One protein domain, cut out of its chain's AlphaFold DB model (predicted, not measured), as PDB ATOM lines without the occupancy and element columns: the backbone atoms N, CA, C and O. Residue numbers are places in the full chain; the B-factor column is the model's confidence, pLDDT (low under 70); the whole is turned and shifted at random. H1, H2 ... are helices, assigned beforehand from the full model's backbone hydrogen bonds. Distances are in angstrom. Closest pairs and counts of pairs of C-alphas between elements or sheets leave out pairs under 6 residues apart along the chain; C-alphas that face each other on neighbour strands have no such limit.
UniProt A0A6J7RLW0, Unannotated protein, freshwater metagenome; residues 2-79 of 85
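This is residues 2 to 79 of the 85 residues of the protein "Unannotated protein" of freshwater metagenome (UniProt A0A6J7RLW0). Two long helices, H2 and H4, meet near one end of each as a V, and the short helix H1 sits between the arms towards the open side, touching both. A loop, residues 10 to 23, turns back from H1 into H2 at one end of the long axis; past the point of the V the chain makes a small head with the tiny H3, where residues 42 to 47 stand free. The printed part has 78 residues with four named helices, in the order H1, H2, H3, H4, and no named strand: all helix. It is loose, with a radius of gyration of the C-alphas of 15.1 A, and elongated, spanning 46 by 27 by 22 A.

Start with H1, residues 2 to 9, and go on to H2, residues 24 to 38; this helical hairpin has a shallow tilt of 6 degrees, opposite ways. They touch, H2 with residues 26 to 30 alone, closest at the C-alphas of Ile 5 and Cys 26, 6.6 A. H3, residues 46 to 49, touches no helix. H4, residues 57 to 78, touches H2 at a steep tilt of 51 degrees, opposite ways; look at the closest C-alphas, Thr 38 and Leu 60, 4.7 A apart. H4 touches H1 with residues 68 to 75 alone, at 54 degrees, a steep tilt, the same way; the C-alphas of Val 3 and Ala 71 are closest, 5.7 A. In H1, H2 and H4 every O i to N i+4 pair is within hydrogen-bond range; H3 is too short for one.

Find C-alpha 2 at (34.442, -10.824, 8.680), where H1 begins. H2 starts at (45.407, -10.443, 12.187) and runs 20.8 A. H4 runs 31.3 A to C-alpha 78 at (21.743, -5.486, 11.858).

The farthest C-alphas, Pro 19 and Asn 51, are 46.8 A apart. The link from H1 to H2 is long. The printed part has no cut, and no printed residue is under 70 in pLDDT.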
ATOM      1  N   VAL A   2      34.548 -11.960   9.622       97.62
ATOM      2  CA  VAL A   2      34.442 -10.824   8.680       97.62
ATOM      3  C   VAL A   2      33.724  -9.603   9.272       97.62
ATOM      4  O   VAL A   2      34.216  -8.494   9.111       97.62
ATOM      5  N   VAL A   3      32.622  -9.797  10.012       97.69
ATOM      6  CA  VAL A   3      31.906  -8.699  10.691       97.69
ATOM      7  C   VAL A   3      32.830  -7.933  11.638       97.69
ATOM      8  O   VAL A   3      32.980  -6.732  11.477       97.69
ATOM      9  N   ALA A   4      33.509  -8.623  12.561       96.44
ATOM     10  CA  ALA A   4      34.419  -7.996  13.524       96.44
ATOM     11  C   ALA A   4      35.579  -7.261  12.835       96.44
ATOM     12  O   ALA A   4      35.919  -6.140  13.219       96.44
ATOM     13  N   ILE A   5      36.149  -7.869  11.785       97.31
ATOM     14  CA  ILE A   5      37.164  -7.216  10.955       97.31
ATOM     15  C   ILE A   5      36.594  -5.905  10.416       97.31
ATOM     16  O   ILE A   5      37.152  -4.852  10.696       97.31
ATOM     17  N   TYR A   6      35.458  -5.942   9.721       96.56
ATOM     18  CA  TYR A   6      34.869  -4.765   9.084       96.56
ATOM     19  C   TYR A   6      34.480  -3.660  10.077       96.56
ATOM     20  O   TYR A   6      34.758  -2.487   9.828       96.56
ATOM     21  N   THR A   7      33.847  -4.014  11.198       94.88
ATOM     22  CA  THR A   7      33.285  -3.027  12.129       94.88
ATOM     23  C   THR A   7      34.322  -2.385  13.038       94.88
ATOM     24  O   THR A   7      34.145  -1.222  13.398       94.88
ATOM     25  N   SER A   8      35.368  -3.123  13.425       93.88
ATOM     26  CA  SER A   8      36.208  -2.736  14.568       93.88
ATOM     27  C   SER A   8      37.705  -2.713  14.263       93.88
ATOM     28  O   SER A   8      38.405  -1.847  14.778       93.88
ATOM     29  N   HIS A   9      38.206  -3.613  13.413       95.88
ATOM     30  CA  HIS A   9      39.655  -3.836  13.290       95.88
ATOM     31  C   HIS A   9      40.245  -3.436  11.930       95.88
ATOM     32  O   HIS A   9      41.445  -3.186  11.825       95.88
ATOM     33  N   LEU A  10      39.419  -3.310  10.885       93.69
ATOM     34  CA  LEU A  10      39.875  -3.033   9.519       93.69
ATOM     35  C   LEU A  10      40.635  -1.705   9.427       93.69
ATOM     36  O   LEU A  10      41.631  -1.616   8.716       93.69
ATOM     37  N   LYS A  11      40.180  -0.685  10.167       94.31
ATOM     38  CA  LYS A  11      40.796   0.649  10.193       94.31
ATOM     39  C   LYS A  11      42.025   0.745  11.108       94.31
ATOM     40  O   LYS A  11      42.749   1.727  11.008       94.31
ATOM     41  N   VAL A  12      42.248  -0.232  11.992       95.25
ATOM     42  CA  VAL A  12      43.370  -0.226  12.949       95.25
ATOM     43  C   VAL A  12      44.667  -0.659  12.267       95.25
ATOM     44  O   VAL A  12      45.701  -0.020  12.433       95.25
ATOM     45  N   GLY A  13      44.612  -1.734  11.480       93.81
ATOM     46  CA  GLY A  13      45.776  -2.314  10.809       93.81
ATOM     47  C   GLY A  13      45.884  -3.817  11.043       93.81
ATOM     48  O   GLY A  13      44.973  -4.440  11.581       93.81
ATOM     49  N   PHE A  14      46.992  -4.412  10.602       95.62
ATOM     50  CA  PHE A  14      47.177  -5.864  10.627       95.62
ATOM     51  C   PHE A  14      47.385  -6.401  12.050       95.62
ATOM     52  O   PHE A  14      46.573  -7.182  12.528       95.62
ATOM     53  N   PHE A  15      48.424  -5.951  12.752       96.75
ATOM     54  CA  PHE A  15      48.902  -6.611  13.971       96.75
ATOM     55  C   PHE A  15      47.992  -6.465  15.192       96.75
ATOM     56  O   PHE A  15      47.578  -5.362  15.555       96.75
ATOM     57  N   VAL A  16      47.783  -7.565  15.917       93.56
ATOM     58  CA  VAL A  16      46.940  -7.579  17.129       93.56
ATOM     59  C   VAL A  16      47.472  -6.687  18.267       93.56
ATOM     60  O   VAL A  16      46.699  -6.243  19.109       93.56
ATOM     61  N   PHE A  17      48.769  -6.366  18.282       94.12
ATOM     62  CA  PHE A  17      49.411  -5.561  19.336       94.12
ATOM     63  C   PHE A  17      49.249  -4.038  19.158       94.12
ATOM     64  O   PHE A  17      49.683  -3.274  20.018       94.12
ATOM     65  N   LEU A  18      48.661  -3.578  18.047       93.00
ATOM     66  CA  LEU A  18      48.349  -2.161  17.833       93.00
ATOM     67  C   LEU A  18      47.335  -1.650  18.880       93.00
ATOM     68  O   LEU A  18      46.500  -2.428  19.354       93.00
ATOM     69  N   PRO A  19      47.327  -0.343  19.207       89.56
ATOM     70  CA  PRO A  19      46.232   0.257  19.965       89.56
ATOM     71  C   PRO A  19      44.889  -0.041  19.279       89.56
ATOM     72  O   PRO A  19      44.744   0.209  18.086       89.56
ATOM     73  N   ASN A  20      43.914  -0.572  20.026       89.00
ATOM     74  CA  ASN A  20      42.616  -1.082  19.536       89.00
ATOM     75  C   ASN A  20      42.641  -2.414  18.761       89.00
ATOM     76  O   ASN A  20      41.598  -2.817  18.253       89.00
ATOM     77  N   GLN A  21      43.780  -3.118  18.750       94.38
ATOM     78  CA  GLN A  21      43.979  -4.463  18.194       94.38
ATOM     79  C   GLN A  21      43.728  -4.562  16.678       94.38
ATOM     80  O   GLN A  21      42.643  -4.282  16.172       94.38
ATOM     81  N   GLY A  22      44.738  -4.989  15.923       95.69
ATOM     82  CA  GLY A  22      44.605  -5.230  14.487       95.69
ATOM     83  C   GLY A  22      43.800  -6.483  14.128       95.69
ATOM     84  O   GLY A  22      43.425  -7.290  14.982       95.69
ATOM     85  N   TRP A  23      43.524  -6.648  12.834       97.31
ATOM     86  CA  TRP A  23      42.646  -7.703  12.318       97.31
ATOM     87  C   TRP A  23      43.300  -9.087  12.175       97.31
ATOM     88  O   TRP A  23      42.582 -10.055  11.917       97.31
ATOM     89  N   GLU A  24      44.619  -9.208  12.350       97.44
ATOM     90  CA  GLU A  24      45.407 -10.443  12.187       97.44
ATOM     91  C   GLU A  24      44.770 -11.632  12.911       97.44
ATOM     92  O   GLU A  24      44.488 -12.659  12.295       97.44
ATOM     93  N   TYR A  25      44.460 -11.479  14.200       96.38
ATOM     94  CA  TYR A  25      43.883 -12.560  14.998       96.38
ATOM     95  C   TYR A  25      42.518 -13.014  14.459       96.38
ATOM     96  O   TYR A  25      42.249 -14.211  14.319       96.38
ATOM     97  N   CYS A  26      41.665 -12.061  14.075       97.31
ATOM     98  CA  CYS A  26      40.374 -12.354  13.466       97.31
ATOM     99  C   CYS A  26      40.520 -13.087  12.123       97.31
ATOM    100  O   CYS A  26      39.728 -13.988  11.840       97.31
ATOM    101  N   ALA A  27      41.506 -12.722  11.301       97.38
ATOM    102  CA  ALA A  27      41.768 -13.410  10.040       97.38
ATOM    103  C   ALA A  27      42.313 -14.822  10.256       97.38
ATOM    104  O   ALA A  27      41.849 -15.743   9.588       97.38
ATOM    105  N   THR A  28      43.202 -15.030  11.226       97.88
ATOM    106  CA  THR A  28      43.695 -16.369  11.579       97.88
ATOM    107  C   THR A  28      42.550 -17.291  12.003       97.88
ATOM    108  O   THR A  28      42.442 -18.408  11.497       97.88
ATOM    109  N   ILE A  29      41.625 -16.812  12.844       97.88
ATOM    110  CA  ILE A  29      40.414 -17.574  13.199       97.88
ATOM    111  C   ILE A  29      39.534 -17.821  11.966       97.88
ATOM    112  O   ILE A  29      38.994 -18.914  11.811       97.88
ATOM    113  N   ALA A  30      39.378 -16.830  11.079       97.88
ATOM    114  CA  ALA A  30      38.595 -16.991   9.853       97.88
ATOM    115  C   ALA A  30      39.164 -18.096   8.952       97.88
ATOM    116  O   ALA A  30      38.405 -18.922   8.451       97.88
ATOM    117  N   LEU A  31      40.485 -18.123   8.777       97.75
ATOM    118  CA  LEU A  31      41.185 -19.129   7.983       97.75
ATOM    119  C   LEU A  31      41.115 -20.509   8.637       97.75
ATOM    120  O   LEU A  31      40.872 -21.491   7.941       97.75
ATOM    121  N   GLY A  32      41.241 -20.589   9.965       97.94
ATOM    122  CA  GLY A  32      41.036 -21.835  10.706       97.94
ATOM    123  C   GLY A  32      39.620 -22.388  10.523       97.94
ATOM    124  O   GLY A  32      39.448 -23.559  10.199       97.94
ATOM    125  N   ALA A  33      38.601 -21.534  10.641       96.50
ATOM    126  CA  ALA A  33      37.213 -21.922  10.399       96.50
ATOM    127  C   ALA A  33      36.971 -22.350   8.940       96.50
ATOM    128  O   ALA A  33      36.255 -23.320   8.702       96.50
ATOM    129  N   LEU A  34      37.587 -21.665   7.969       97.06
ATOM    130  CA  LEU A  34      37.510 -22.037   6.557       97.06
ATOM    131  C   LEU A  34      38.150 -23.407   6.307       97.06
ATOM    132  O   LEU A  34      37.554 -24.234   5.621       97.06
ATOM    133  N   ALA A  35      39.323 -23.668   6.890       95.88
ATOM    134  CA  ALA A  35      39.995 -24.960   6.793       95.88
ATOM    135  C   ALA A  35      39.134 -26.082   7.393       95.88
ATOM    136  O   ALA A  35      38.920 -27.101   6.742       95.88
ATOM    137  N   VAL A  36      38.575 -25.862   8.589       93.81
ATOM    138  CA  VAL A  36      37.682 -26.825   9.251       93.81
ATOM    139  C   VAL A  36      36.431 -27.096   8.421       93.81
ATOM    140  O   VAL A  36      36.105 -28.257   8.199       93.81
ATOM    141  N   GLY A  37      35.765 -26.061   7.904       92.94
ATOM    142  CA  GLY A  37      34.582 -26.251   7.060       92.94
ATOM    143  C   GLY A  37      34.892 -26.939   5.727       92.94
ATOM    144  O   GLY A  37      34.102 -27.753   5.260       92.94
ATOM    145  N   THR A  38      36.073 -26.685   5.154       94.81
ATOM    146  CA  THR A  38      36.509 -27.306   3.889       94.81
ATOM    147  C   THR A  38      36.810 -28.798   4.041       94.81
ATOM    148  O   THR A  38      36.603 -29.551   3.092       94.81
ATOM    149  N   MET A  39      37.273 -29.248   5.214       92.81
ATOM    150  CA  MET A  39      37.493 -30.679   5.487       92.81
ATOM    151  C   MET A  39      36.197 -31.504   5.433       92.81
ATOM    152  O   MET A  39      36.263 -32.723   5.281       92.81
ATOM    153  N   GLY A  40      35.038 -30.847   5.501       88.25
ATOM    154  CA  GLY A  40      33.736 -31.473   5.336       88.25
ATOM    155  C   GLY A  40      33.065 -31.870   6.654       88.25
ATOM    156  O   GLY A  40      33.524 -31.513   7.745       88.25
ATOM    157  N   PRO A  41      31.927 -32.571   6.559       90.25
ATOM    158  CA  PRO A  41      31.072 -32.849   7.701       90.25
ATOM    159  C   PRO A  41      31.694 -33.870   8.661       90.25
ATOM    160  O   PRO A  41      32.054 -34.980   8.278       90.25
ATOM    161  N   GLY A  42      31.794 -33.501   9.940       90.06
ATOM    162  CA  GLY A  42      32.191 -34.420  11.011       90.06
ATOM    163  C   GLY A  42      31.063 -35.382  11.400       90.06
ATOM    164  O   GLY A  42      29.894 -35.134  11.107       90.06
ATOM    165  N   ALA A  43      31.391 -36.449  12.135       91.81
ATOM    166  CA  ALA A  43      30.434 -37.498  12.517       91.81
ATOM    167  C   ALA A  43      29.189 -36.980  13.271       91.81
ATOM    168  O   ALA A  43      28.123 -37.583  13.191       91.81
ATOM    169  N   TRP A  44      29.318 -35.863  13.996       93.25
ATOM    170  CA  TRP A  44      28.236 -35.247  14.777       93.25
ATOM    171  C   TRP A  44      27.556 -34.063  14.070       93.25
ATOM    172  O   TRP A  44      26.769 -33.348  14.683       93.25
ATOM    173  N   SER A  45      27.876 -33.812  12.799       91.44
ATOM    174  CA  SER A  45      27.259 -32.727  12.030       91.44
ATOM    175  C   SER A  45      25.842 -33.081  11.567       91.44
ATOM    176  O   SER A  45      25.507 -34.249  11.360       91.44
ATOM    177  N   ILE A  46      25.015 -32.049  11.359       92.88
ATOM    178  CA  ILE A  46      23.681 -32.197  10.754       92.88
ATOM    179  C   ILE A  46      23.810 -32.699   9.314       92.88
ATOM    180  O   ILE A  46      23.041 -33.563   8.909       92.88
ATOM    181  N   ASP A  47      24.810 -32.213   8.576       92.25
ATOM    182  CA  ASP A  47      25.112 -32.646   7.212       92.25
ATOM    183  C   ASP A  47      25.315 -34.170   7.141       92.25
ATOM    184  O   ASP A  47      24.699 -34.840   6.313       92.25
ATOM    185  N   ASN A  48      26.081 -34.742   8.080       92.31
ATOM    186  CA  ASN A  48      26.254 -36.191   8.192       92.31
ATOM    187  C   ASN A  48      24.936 -36.914   8.533       92.31
ATOM    188  O   ASN A  48      24.644 -37.956   7.952       92.31
ATOM    189  N   ALA A  49      24.107 -36.353   9.422       95.75
ATOM    190  CA  ALA A  49      22.819 -36.948   9.801       95.75
ATOM    191  C   ALA A  49      21.820 -37.050   8.632       95.75
ATOM    192  O   ALA A  49      20.983 -37.954   8.618       95.75
ATOM    193  N   ILE A  50      21.916 -36.152   7.646       96.62
ATOM    194  CA  ILE A  50      21.058 -36.144   6.451       96.62
ATOM    195  C   ILE A  50      21.761 -36.677   5.191       96.62
ATOM    196  O   ILE A  50      21.198 -36.590   4.103       96.62
ATOM    197  N   ASN A  51      22.963 -37.252   5.324       93.38
ATOM    198  CA  ASN A  51      23.800 -37.734   4.216       93.38
ATOM    199  C   ASN A  51      24.114 -36.658   3.158       93.38
ATOM    200  O   ASN A  51      24.230 -36.951   1.965       93.38
ATOM    201  N   PHE A  52      24.256 -35.405   3.586       92.75
ATOM    202  CA  PHE A  52      24.673 -34.300   2.736       92.75
ATOM    203  C   PHE A  52      26.190 -34.134   2.803       92.75
ATOM    204  O   PHE A  52      26.778 -34.004   3.875       92.75
ATOM    205  N   THR A  53      26.842 -34.136   1.643       91.75
ATOM    206  CA  THR A  53      28.287 -33.941   1.556       91.75
ATOM    207  C   THR A  53      28.652 -33.176   0.294       91.75
ATOM    208  O   THR A  53      28.120 -33.424  -0.788       91.75
ATOM    209  N   ILE A  54      29.573 -32.231   0.449       91.75
ATOM    210  CA  ILE A  54      30.212 -31.500  -0.640       91.75
ATOM    211  C   ILE A  54      31.703 -31.792  -0.513       91.75
ATOM    212  O   ILE A  54      32.265 -31.674   0.573       91.75
ATOM    213  N   SER A  55      32.343 -32.185  -1.611       88.94
ATOM    214  CA  SER A  55      33.734 -32.637  -1.609       88.94
ATOM    215  C   SER A  55      34.639 -31.778  -2.495       88.94
ATOM    216  O   SER A  55      34.191 -30.985  -3.330       88.94
ATOM    217  N   GLY A  56      35.949 -31.930  -2.284       90.31
ATOM    218  CA  GLY A  56      36.987 -31.240  -3.044       90.31
ATOM    219  C   GLY A  56      36.904 -29.714  -2.935       90.31
ATOM    220  O   GLY A  56      36.480 -29.159  -1.924       90.31
ATOM    221  N   TRP A  57      37.291 -29.021  -4.007       93.69
ATOM    222  CA  TRP A  57      37.268 -27.554  -4.077       93.69
ATOM    223  C   TRP A  57      35.865 -26.950  -3.919       93.69
ATOM    224  O   TRP A  57      35.741 -25.798  -3.504       93.69
ATOM    225  N   GLY A  58      34.810 -27.723  -4.204       94.44
ATOM    226  CA  GLY A  58      33.430 -27.294  -3.987       94.44
ATOM    227  C   GLY A  58      33.141 -26.986  -2.517       94.44
ATOM    228  O   GLY A  58      32.457 -26.006  -2.235       94.44
ATOM    229  N   ALA A  59      33.724 -27.754  -1.587       94.62
ATOM    230  CA  ALA A  59      33.566 -27.528  -0.151       94.62
ATOM    231  C   ALA A  59      34.171 -26.181   0.267       94.62
ATOM    232  O   ALA A  59      33.508 -25.397   0.938       94.62
ATOM    233  N   LEU A  60      35.378 -25.862  -0.221       95.81
ATOM    234  CA  LEU A  60      36.043 -24.579   0.038       95.81
ATOM    235  C   LEU A  60      35.179 -23.400  -0.422       95.81
ATOM    236  O   LEU A  60      34.946 -22.462   0.342       95.81
ATOM    237  N   ILE A  61      34.697 -23.449  -1.669       96.81
ATOM    238  CA  ILE A  61      33.865 -22.384  -2.242       96.81
ATOM    239  C   ILE A  61      32.572 -22.248  -1.438       96.81
ATOM    240  O   ILE A  61      32.197 -21.138  -1.066       96.81
ATOM    241  N   PHE A  62      31.915 -23.365  -1.126       95.69
ATOM    242  CA  PHE A  62      30.670 -23.368  -0.368       95.69
ATOM    243  C   PHE A  62      30.849 -22.792   1.043       95.69
ATOM    244  O   PHE A  62      30.108 -21.889   1.432       95.69
ATOM    245  N   THR A  63      31.868 -23.235   1.785       96.12
ATOM    246  CA  THR A  63      32.192 -22.705   3.118       96.12
ATOM    247  C   THR A  63      32.524 -21.213   3.063       96.12
ATOM    248  O   THR A  63      32.032 -20.447   3.895       96.12
ATOM    249  N   ALA A  64      33.318 -20.775   2.081       97.50
ATOM    250  CA  ALA A  64      33.665 -19.366   1.915       97.50
ATOM    251  C   ALA A  64      32.431 -18.505   1.608       97.50
ATOM    252  O   ALA A  64      32.228 -17.474   2.251       97.50
ATOM    253  N   VAL A  65      31.583 -18.941   0.669       97.88
ATOM    254  CA  VAL A  65      30.358 -18.227   0.284       97.88
ATOM    255  C   VAL A  65      29.370 -18.172   1.443       97.88
ATOM    256  O   VAL A  65      28.845 -17.096   1.718       97.88
ATOM    257  N   LEU A  66      29.146 -19.271   2.166       96.62
ATOM    258  CA  LEU A  66      28.269 -19.254   3.338       96.62
ATOM    259  C   LEU A  66      28.814 -18.358   4.453       96.62
ATOM    260  O   LEU A  66      28.065 -17.564   5.022       96.62
ATOM    261  N   GLY A  67      30.111 -18.443   4.753       97.38
ATOM    262  CA  GLY A  67      30.729 -17.645   5.811       97.38
ATOM    263  C   GLY A  67      30.723 -16.144   5.509       97.38
ATOM    264  O   GLY A  67      30.318 -15.338   6.352       97.38
ATOM    265  N   VAL A  68      31.150 -15.756   4.304       98.00
ATOM    266  CA  VAL A  68      31.163 -14.349   3.870       98.00
ATOM    267  C   VAL A  68      29.742 -13.851   3.620       98.00
ATOM    268  O   VAL A  68      29.396 -12.762   4.071       98.00
ATOM    269  N   GLY A  69      28.898 -14.650   2.969       98.38
ATOM    270  CA  GLY A  69      27.501 -14.320   2.700       98.38
ATOM    271  C   GLY A  69      26.701 -14.098   3.981       98.38
ATOM    272  O   GLY A  69      26.002 -13.093   4.095       98.38
ATOM    273  N   GLY A  70      26.872 -14.958   4.990       98.12
ATOM    274  CA  GLY A  70      26.264 -14.778   6.308       98.12
ATOM    275  C   GLY A  70      26.737 -13.502   7.007       98.12
ATOM    276  O   GLY A  70      25.927 -12.771   7.573       98.12
ATOM    277  N   ALA A  71      28.030 -13.174   6.910       98.00
ATOM    278  CA  ALA A  71      28.559 -11.922   7.446       98.00
ATOM    279  C   ALA A  71      27.977 -10.687   6.738       98.00
ATOM    280  O   ALA A  71      27.607  -9.721   7.405       98.00
ATOM    281  N   VAL A  72      27.867 -10.717   5.407       98.25
ATOM    282  CA  VAL A  72      27.248  -9.640   4.619       98.25
ATOM    283  C   VAL A  72      25.777  -9.479   4.989       98.25
ATOM    284  O   VAL A  72      25.335  -8.355   5.219       98.25
ATOM    285  N   LEU A  73      25.033 -10.582   5.109       98.38
ATOM    286  CA  LEU A  73      23.633 -10.558   5.527       98.38
ATOM    287  C   LEU A  73      23.488  -9.944   6.924       98.38
ATOM    288  O   LEU A  73      22.689  -9.029   7.105       98.38
ATOM    289  N   GLN A  74      24.308 -10.379   7.884       97.88
ATOM    290  CA  GLN A  74      24.302  -9.845   9.246       97.88
ATOM    291  C   GLN A  74      24.615  -8.342   9.281       97.88
ATOM    292  O   GLN A  74      23.974  -7.591  10.021       97.88
ATOM    293  N   LEU A  75      25.583  -7.886   8.479       97.38
ATOM    294  CA  LEU A  75      25.882  -6.461   8.338       97.38
ATOM    295  C   LEU A  75      24.688  -5.709   7.737       97.38
ATOM    296  O   LEU A  75      24.273  -4.692   8.285       97.38
ATOM    297  N   ALA A  76      24.089  -6.219   6.663       97.50
ATOM    298  CA  ALA A  76      22.961  -5.569   6.004       97.50
ATOM    299  C   ALA A  76      21.742  -5.425   6.936       97.50
ATOM    300  O   ALA A  76      21.132  -4.352   7.017       97.50
ATOM    301  N   THR A  77      21.395  -6.479   7.677       97.81
ATOM    302  CA  THR A  77      20.199  -6.476   8.529       97.81
ATOM    303  C   THR A  77      20.404  -5.686   9.814       97.81
ATOM    304  O   THR A  77      19.509  -4.940  10.218       97.81
ATOM    305  N   SER A  78      21.575  -5.820  10.440       96.06
ATOM    306  CA  SER A  78      21.743  -5.486  11.858       96.06
ATOM    307  C   SER A  78      22.795  -4.414  12.131       96.06
ATOM    308  O   SER A  78      22.786  -3.828  13.212       96.06
ATOM    309  N   TYR A  79      23.693  -4.110  11.189       95.50
ATOM    310  CA  TYR A  79      24.702  -3.076  11.414       95.50
ATOM    311  C   TYR A  79      24.096  -1.674  11.270       95.50
ATOM    312  O   TYR A  79      23.490  -1.321  10.252       95.50
TER     313      TYR A  79